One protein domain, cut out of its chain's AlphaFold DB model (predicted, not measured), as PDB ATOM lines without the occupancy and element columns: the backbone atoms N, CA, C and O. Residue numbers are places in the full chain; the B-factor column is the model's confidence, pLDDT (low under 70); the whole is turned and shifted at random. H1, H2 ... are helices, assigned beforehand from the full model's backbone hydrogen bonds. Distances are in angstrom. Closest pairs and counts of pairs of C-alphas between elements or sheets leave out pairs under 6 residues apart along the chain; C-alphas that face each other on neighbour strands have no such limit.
ATOM      1  N   TYR A  11      48.594  93.706 182.755       89.62
ATOM      2  CA  TYR A  11      49.979  94.166 182.755       89.62
ATOM      3  C   TYR A  11      50.079  95.695 182.664       89.62
ATOM      4  O   TYR A  11      50.796  96.307 183.457       89.62
ATOM      5  N   GLU A  12      49.337  96.329 181.754       91.62
ATOM      6  CA  GLU A  12      49.349  97.787 181.605       91.62
ATOM      7  C   GLU A  12      48.794  98.504 182.841       91.62
ATOM      8  O   GLU A  12      49.363  99.502 183.291       91.62
ATOM      9  N   GLU A  13      47.737  97.974 183.460       90.88
ATOM     10  CA  GLU A  13      47.213  98.495 184.727       90.88
ATOM     11  C   GLU A  13      48.239  98.372 185.863       90.88
ATOM     12  O   GLU A  13      48.453  99.327 186.617       90.88
ATOM     13  N   LEU A  14      48.932  97.232 185.967       91.69
ATOM     14  CA  LEU A  14      50.002  97.036 186.946       91.69
ATOM     15  C   LEU A  14      51.156  98.023 186.722       91.69
ATOM     16  O   LEU A  14      51.576  98.706 187.659       91.69
ATOM     17  N   ASN A  15      51.640  98.135 185.485       92.62
ATOM     18  CA  ASN A  15      52.718  99.043 185.099       92.62
ATOM     19  C   ASN A  15      52.353 100.504 185.406       92.62
ATOM     20  O   ASN A  15      53.141 101.253 185.989       92.62
ATOM     21  N   LYS A  16      51.119 100.904 185.084       93.50
ATOM     22  CA  LYS A  16      50.575 102.225 185.412       93.50
ATOM     23  C   LYS A  16      50.570 102.471 186.922       93.50
ATOM     24  O   LYS A  16      51.057 103.509 187.366       93.50
ATOM     25  N   ASN A  17      50.090 101.518 187.717       92.56
ATOM     26  CA  ASN A  17      50.044 101.638 189.177       92.56
ATOM     27  C   ASN A  17      51.442 101.729 189.812       92.56
ATOM     28  O   ASN A  17      51.631 102.482 190.770       92.56
ATOM     29  N   ILE A  18      52.431 101.010 189.274       94.75
ATOM     30  CA  ILE A  18      53.832 101.119 189.710       94.75
ATOM     31  C   ILE A  18      54.356 102.537 189.456       94.75
ATOM     32  O   ILE A  18      54.857 103.169 190.387       94.75
ATOM     33  N   LYS A  19      54.158 103.078 188.245       96.06
ATOM     34  CA  LYS A  19      54.575 104.448 187.893       96.06
ATOM     35  C   LYS A  19      53.951 105.495 188.814       96.06
ATOM     36  O   LYS A  19      54.659 106.367 189.308       96.06
ATOM     37  N   ILE A  20      52.651 105.388 189.094       94.81
ATOM     38  CA  ILE A  20      51.952 106.310 190.008       94.81
ATOM     39  C   ILE A  20      52.591 106.280 191.405       94.81
ATOM     40  O   ILE A  20      52.896 107.329 191.971       94.81
ATOM     41  N   ARG A  21      52.867 105.085 191.949       94.19
ATOM     42  CA  ARG A  21      53.511 104.938 193.267       94.19
ATOM     43  C   ARG A  21      54.918 105.530 193.301       94.19
ATOM     44  O   ARG A  21      55.303 106.119 194.308       94.19
ATOM     45  N   GLU A  22      55.695 105.368 192.235       96.31
ATOM     46  CA  GLU A  22      57.031 105.961 192.136       96.31
ATOM     47  C   GLU A  22      56.987 107.487 192.067       96.31
ATOM     48  O   GLU A  22      57.791 108.145 192.729       96.31
ATOM     49  N   ILE A  23      56.042 108.047 191.305       97.06
ATOM     50  CA  ILE A  23      55.834 109.497 191.229       97.06
ATOM     51  C   ILE A  23      55.493 110.041 192.614       97.06
ATOM     52  O   ILE A  23      56.136 110.985 193.064       97.06
ATOM     53  N   TYR A  24      54.554 109.406 193.321       93.81
ATOM     54  CA  TYR A  24      54.204 109.798 194.685       93.81
ATOM     55  C   TYR A  24      55.418 109.773 195.626       93.81
ATOM     56  O   TYR A  24      55.706 110.774 196.277       93.81
ATOM     57  N   LYS A  25      56.182 108.671 195.646       93.62
ATOM     58  CA  LYS A  25      57.380 108.539 196.496       93.62
ATOM     59  C   LYS A  25      58.435 109.612 196.231       93.62
ATOM     60  O   LYS A  25      59.157 109.979 197.148       93.62
ATOM     61  N   LYS A  26      58.564 110.069 194.982       96.25
ATOM     62  CA  LYS A  26      59.504 111.135 194.604       96.25
ATOM     63  C   LYS A  26      58.960 112.526 194.923       96.25
ATOM     64  O   LYS A  26      59.735 113.394 195.301       96.25
ATOM     65  N   ALA A  27      57.654 112.731 194.769       96.19
ATOM     66  CA  ALA A  27      57.008 114.016 195.003       96.19
ATOM     67  C   ALA A  27      56.844 114.340 196.494       96.19
ATOM     68  O   ALA A  27      56.897 115.505 196.878       96.19
ATOM     69  N   TYR A  28      56.596 113.330 197.329       94.50
ATOM     70  CA  TYR A  28      56.262 113.522 198.735       94.50
ATOM     71  C   TYR A  28      57.458 113.269 199.655       94.50
ATOM     72  O   TYR A  28      57.981 112.157 199.747       94.50
ATOM     73  N   ASN A  29      57.856 114.303 200.396       92.44
ATOM     74  CA  ASN A  29      58.845 114.186 201.456       92.44
ATOM     75  C   ASN A  29      58.142 113.915 202.790       92.44
ATOM     76  O   ASN A  29      57.578 114.818 203.407       92.44
ATOM     77  N   LYS A  30      58.234 112.669 203.259       87.62
ATOM     78  CA  LYS A  30      57.632 112.227 204.523       87.62
ATOM     79  C   LYS A  30      58.244 112.886 205.769       87.62
ATOM     80  O   LYS A  30      57.575 112.978 206.788       87.62
ATOM     81  N   ALA A  31      59.501 113.328 205.721       89.31
ATOM     82  CA  ALA A  31      60.154 113.944 206.879       89.31
ATOM     83  C   ALA A  31      59.639 115.367 207.137       89.31
ATOM     84  O   ALA A  31      59.474 115.763 208.286       89.31
ATOM     85  N   SER A  32      59.373 116.123 206.070       89.19
ATOM     86  CA  SER A  32      58.847 117.492 206.143       89.19
ATOM     87  C   SER A  32      57.341 117.589 205.892       89.19
ATOM     88  O   SER A  32      56.788 118.679 205.987       89.19
ATOM     89  N   ASN A  33      56.679 116.478 205.558       86.31
ATOM     90  CA  ASN A  33      55.288 116.427 205.100       86.31
ATOM     91  C   ASN A  33      54.984 117.367 203.918       86.31
ATOM     92  O   ASN A  33      53.873 117.875 203.780       86.31
ATOM     93  N   THR A  34      55.967 117.604 203.051       89.88
ATOM     94  CA  THR A  34      55.824 118.511 201.904       89.88
ATOM     95  C   THR A  34      55.659 117.735 200.609       89.88
ATOM     96  O   THR A  34      56.398 116.781 200.354       89.88
ATOM     97  N   LEU A  35      54.741 118.193 199.762       94.56
ATOM     98  CA  LEU A  35      54.513 117.666 198.422       94.56
ATOM     99  C   LEU A  35      55.063 118.635 197.368       94.56
ATOM    100  O   LEU A  35      54.657 119.794 197.322       94.56
ATOM    101  N   ASP A  36      55.938 118.156 196.485       96.75
ATOM    102  CA  ASP A  36      56.291 118.864 195.254       96.75
ATOM    103  C   ASP A  36      55.139 118.726 194.246       96.75
ATOM    104  O   ASP A  36      55.107 117.819 193.408       96.75
ATOM    105  N   GLU A  37      54.148 119.617 194.365       96.31
ATOM    106  CA  GLU A  37      52.954 119.613 193.511       96.31
ATOM    107  C   GLU A  37      53.309 119.775 192.026       96.31
ATOM    108  O   GLU A  37      52.655 119.180 191.168       96.31
ATOM    109  N   LYS A  38      54.364 120.542 191.714       96.88
ATOM    110  CA  LYS A  38      54.795 120.787 190.334       96.88
ATOM    111  C   LYS A  38      55.346 119.509 189.715       96.88
ATOM    112  O   LYS A  38      54.866 119.093 188.662       96.88
ATOM    113  N   TYR A  39      56.307 118.867 190.382       97.44
ATOM    114  CA  TYR A  39      56.841 117.586 189.928       97.44
ATOM    115  C   TYR A  39      55.730 116.536 189.810       97.44
ATOM    116  O   TYR A  39      55.655 115.831 188.799       97.44
ATOM    117  N   TYR A  40      54.848 116.457 190.814       97.44
ATOM    118  CA  TYR A  40      53.733 115.514 190.816       97.44
ATOM    119  C   TYR A  40      52.843 115.695 189.584       97.44
ATOM    120  O   TYR A  40      52.616 114.730 188.858       97.44
ATOM    121  N   LEU A  41      52.378 116.918 189.305       97.38
ATOM    122  CA  LEU A  41      51.511 117.196 188.156       97.38
ATOM    123  C   LEU A  41      52.210 116.937 186.823       97.38
ATOM    124  O   LEU A  41      51.641 116.260 185.963       97.38
ATOM    125  N   ASP A  42      53.445 117.419 186.664       97.62
ATOM    126  CA  ASP A  42      54.220 117.267 185.428       97.62
ATOM    127  C   ASP A  42      54.464 115.791 185.080       97.62
ATOM    128  O   ASP A  42      54.466 115.415 183.901       97.62
ATOM    129  N   ALA A  43      54.658 114.944 186.094       97.31
ATOM    130  CA  ALA A  43      54.832 113.510 185.925       97.31
ATOM    131  C   ALA A  43      53.492 112.772 185.759       97.31
ATOM    132  O   ALA A  43      53.344 111.977 184.828       97.31
ATOM    133  N   MET A  44      52.497 113.050 186.606       97.25
ATOM    134  CA  MET A  44      51.210 112.349 186.600       97.25
ATOM    135  C   MET A  44      50.414 112.590 185.327       97.25
ATOM    136  O   MET A  44      49.829 111.647 184.790       97.25
ATOM    137  N   GLN A  45      50.420 113.808 184.780       97.19
ATOM    138  CA  GLN A  45      49.656 114.096 183.562       97.19
ATOM    139  C   GLN A  45      50.118 113.260 182.358       97.19
ATOM    140  O   GLN A  45      49.316 112.984 181.470       97.19
ATOM    141  N   LYS A  46      51.376 112.792 182.349       96.25
ATOM    142  CA  LYS A  46      51.918 111.888 181.317       96.25
ATOM    143  C   LYS A  46      51.421 110.447 181.466       96.25
ATOM    144  O   LYS A  46      51.513 109.675 180.520       96.25
ATOM    145  N   VAL A  47      50.928 110.078 182.648       95.44
ATOM    146  CA  VAL A  47      50.469 108.720 182.983       95.44
ATOM    147  C   VAL A  47      48.946 108.612 182.929       95.44
ATOM    148  O   VAL A  47      48.412 107.587 182.507       95.44
ATOM    149  N   VAL A  48      48.233 109.647 183.380       93.94
ATOM    150  CA  VAL A  48      46.771 109.608 183.543       93.94
ATOM    151  C   VAL A  48      46.026 110.701 182.774       93.94
ATOM    152  O   VAL A  48      44.797 110.678 182.751       93.94
ATOM    153  N   GLY A  49      46.733 111.628 182.125       95.69
ATOM    154  CA  GLY A  49      46.144 112.831 181.537       95.69
ATOM    155  C   GLY A  49      45.962 113.958 182.560       95.69
ATOM    156  O   GLY A  49      45.995 113.745 183.770       95.69
ATOM    157  N   LYS A  50      45.786 115.190 182.070       94.62
ATOM    158  CA  LYS A  50      45.770 116.405 182.904       94.62
ATOM    159  C   LYS A  50      44.627 116.428 183.924       94.62
ATOM    160  O   LYS A  50      44.846 116.804 185.069       94.62
ATOM    161  N   GLU A  51      43.420 116.054 183.519       93.56
ATOM    162  CA  GLU A  51      42.240 116.080 184.394       93.56
ATOM    163  C   GLU A  51      42.397 115.109 185.571       93.56
ATOM    164  O   GLU A  51      42.418 115.536 186.725       93.56
ATOM    165  N   ASN A  52      42.672 113.836 185.274       93.19
ATOM    166  CA  ASN A  52      42.910 112.810 186.291       93.19
ATOM    167  C   ASN A  52      44.112 113.138 187.193       93.19
ATOM    168  O   ASN A  52      44.101 112.811 188.377       93.19
ATOM    169  N   ALA A  53      45.159 113.784 186.664       96.06
ATOM    170  CA  ALA A  53      46.308 114.196 187.470       96.06
ATOM    171  C   ALA A  53      45.920 115.249 188.520       96.06
ATOM    172  O   ALA A  53      46.334 115.137 189.673       96.06
ATOM    173  N   ASN A  54      45.092 116.230 188.144       94.69
ATOM    174  CA  ASN A  54      44.574 117.227 189.081       94.69
ATOM    175  C   ASN A  54      43.636 116.600 190.117       94.69
ATOM    176  O   ASN A  54      43.719 116.931 191.300       94.69
ATOM    177  N   GLU A  55      42.775 115.667 189.703       92.50
ATOM    178  CA  GLU A  55      41.880 114.973 190.630       92.50
ATOM    179  C   GLU A  55      42.657 114.162 191.679       92.50
ATOM    180  O   GLU A  55      42.337 114.222 192.872       92.50
ATOM    181  N   GLN A  56      43.701 113.447 191.247       93.69
ATOM    182  CA  GLN A  56      44.567 112.681 192.142       93.69
ATOM    183  C   GLN A  56      45.419 113.581 193.034       93.69
ATOM    184  O   GLN A  56      45.592 113.259 194.206       93.69
ATOM    185  N   LEU A  57      45.912 114.720 192.528       95.56
ATOM    186  CA  LEU A  57      46.597 115.706 193.369       95.56
ATOM    187  C   LEU A  57      45.666 116.205 194.478       95.56
ATOM    188  O   LEU A  57      46.074 116.281 195.634       95.56
ATOM    189  N   LEU A  58      44.412 116.522 194.147       95.12
ATOM    190  CA  LEU A  58      43.442 116.979 195.138       95.12
ATOM    191  C   LEU A  58      43.168 115.909 196.205       95.12
ATOM    192  O   LEU A  58      43.123 116.243 197.385       95.12
ATOM    193  N   GLY A  59      43.017 114.639 195.806       93.69
ATOM    194  CA  GLY A  59      42.889 113.521 196.750       93.69
ATOM    195  C   GLY A  59      44.105 113.407 197.671       93.69
ATOM    196  O   GLY A  59      43.960 113.390 198.887       93.69
ATOM    197  N   LEU A  60      45.306 113.474 197.099       93.31
ATOM    198  CA  LEU A  60      46.538 113.399 197.872       93.31
ATOM    199  C   LEU A  60      46.686 114.555 198.875       93.31
ATOM    200  O   LEU A  60      47.145 114.354 199.995       93.31
ATOM    201  N   LYS A  61      46.283 115.772 198.497       95.75
ATOM    202  CA  LYS A  61      46.300 116.932 199.400       95.75
ATOM    203  C   LYS A  61      45.329 116.767 200.569       95.75
ATOM    204  O   LYS A  61      45.654 117.194 201.672       95.75
ATOM    205  N   ILE A  62      44.168 116.152 200.335       96.62
ATOM    206  CA  ILE A  62      43.206 115.805 201.390       96.62
ATOM    207  C   ILE A  62      43.843 114.813 202.368       96.62
ATOM    208  O   ILE A  62      43.828 115.067 203.572       96.62
ATOM    209  N   ASP A  63      44.450 113.739 201.856       94.25
ATOM    210  CA  ASP A  63      45.079 112.707 202.685       94.25
ATOM    211  C   ASP A  63      46.243 113.279 203.509       94.25
ATOM    212  O   ASP A  63      46.279 113.105 204.725       94.25
ATOM    213  N   ILE A  64      47.141 114.056 202.888       94.12
ATOM    214  CA  ILE A  64      48.260 114.704 203.593       94.12
ATOM    215  C   ILE A  64      47.746 115.651 204.682       94.12
ATOM    216  O   ILE A  64      48.251 115.620 205.805       94.12
ATOM    217  N   ALA A  65      46.751 116.494 204.384       96.69
ATOM    218  CA  ALA A  65      46.197 117.419 205.372       96.69
ATOM    219  C   ALA A  65      45.583 116.668 206.567       96.69
ATOM    220  O   ALA A  65      45.773 117.067 207.715       96.69
ATOM    221  N   TYR A  66      44.914 115.541 206.319       96.94
ATOM    222  CA  TYR A  66      44.388 114.682 207.377       96.94
ATOM    223  C   TYR A  66      45.496 114.017 208.209       96.94
ATOM    224  O   TYR A  66      45.499 114.137 209.435       96.94
ATOM    225  N   GLU A  67      46.468 113.363 207.565       93.81
ATOM    226  CA  GLU A  67      47.573 112.651 208.225       93.81
ATOM    227  C   GLU A  67      48.445 113.583 209.080       93.81
ATOM    228  O   GLU A  67      48.910 113.212 210.161       93.81
ATOM    229  N   THR A  68      48.633 114.819 208.618       94.50
ATOM    230  CA  THR A  68      49.404 115.858 209.319       94.50
ATOM    231  C   THR A  68      48.587 116.642 210.341       94.50
ATOM    232  O   THR A  68      49.136 117.507 211.023       94.50
ATOM    233  N   LYS A  69      47.295 116.318 210.493       96.44
ATOM    234  CA  LYS A  69      46.336 117.002 211.372       96.44
ATOM    235  C   LYS A  69      46.139 118.487 211.041       96.44
ATOM    236  O   LYS A  69      45.685 119.250 211.894       96.44
TER     237      LYS A  69
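AT A GLANCE: This is residues 11 to 69 of the 177 residues of an uncharacterized protein of Chryseobacterium sp. 1335 (UniProt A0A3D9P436). The longest helix, H3, packs obliquely with its first half on the short helix H2, which pairs side by side with H1 as a helical hairpin. H2 packs on both long helices, while a loop at residues 28 to 36 joins the hairpin's two helices. The printed part has 59 residues with three named helices, in the order H1, H2, H3, and no named strand; its class is all helix. It is compact, with a radius of gyration of the C-alphas of 11.5 A, but elongated in outline, spanning 36 by 20 by 17 A.

IN THESE COORDINATES: H3, residues 50 to 67, is 25.7 A long from first to last C-alpha and ends at C-alpha 67, (47.573, 112.651, 208.225). H2, residues 37 to 48, is 15.4 A long and begins at C-alpha 37, (52.954, 119.613, 193.511). H1, residues 11 to 27, is 24.4 A long and begins at C-alpha 11, (49.979, 94.166, 182.755).

HOW THE PARTS SIT: H3 touches H2 with residues 50 to 57 alone; the closest C-alphas, of Gln 45 and Ala 53, are 5.1 A apart. These helices run opposite ways at a steep tilt of 49 degrees. H2 touches H1, with the closest C-alphas, of Ala 27 and Tyr 40, 5.5 A apart. H1 and H2 form a hairpin, running opposite ways at a shallow tilt of 5 degrees. H1 and H3 are apart. Every O i to N i+4 pair is within hydrogen-bond range in H1 and H3; in H2, 6 of 8 are.

THE WHOLE: The two C-alphas farthest apart, those of Tyr 11 and Lys 69, are 36.8 A apart. The printed part has no cut. The link from H2 to H3 is tight, and that from H1 to H2, with 9 residues, is short; within it residues 28 to 29 pair with residues 34 to 35, antiparallel. The mean pLDDT of the printed part is 94.4, and no printed residue is under 70.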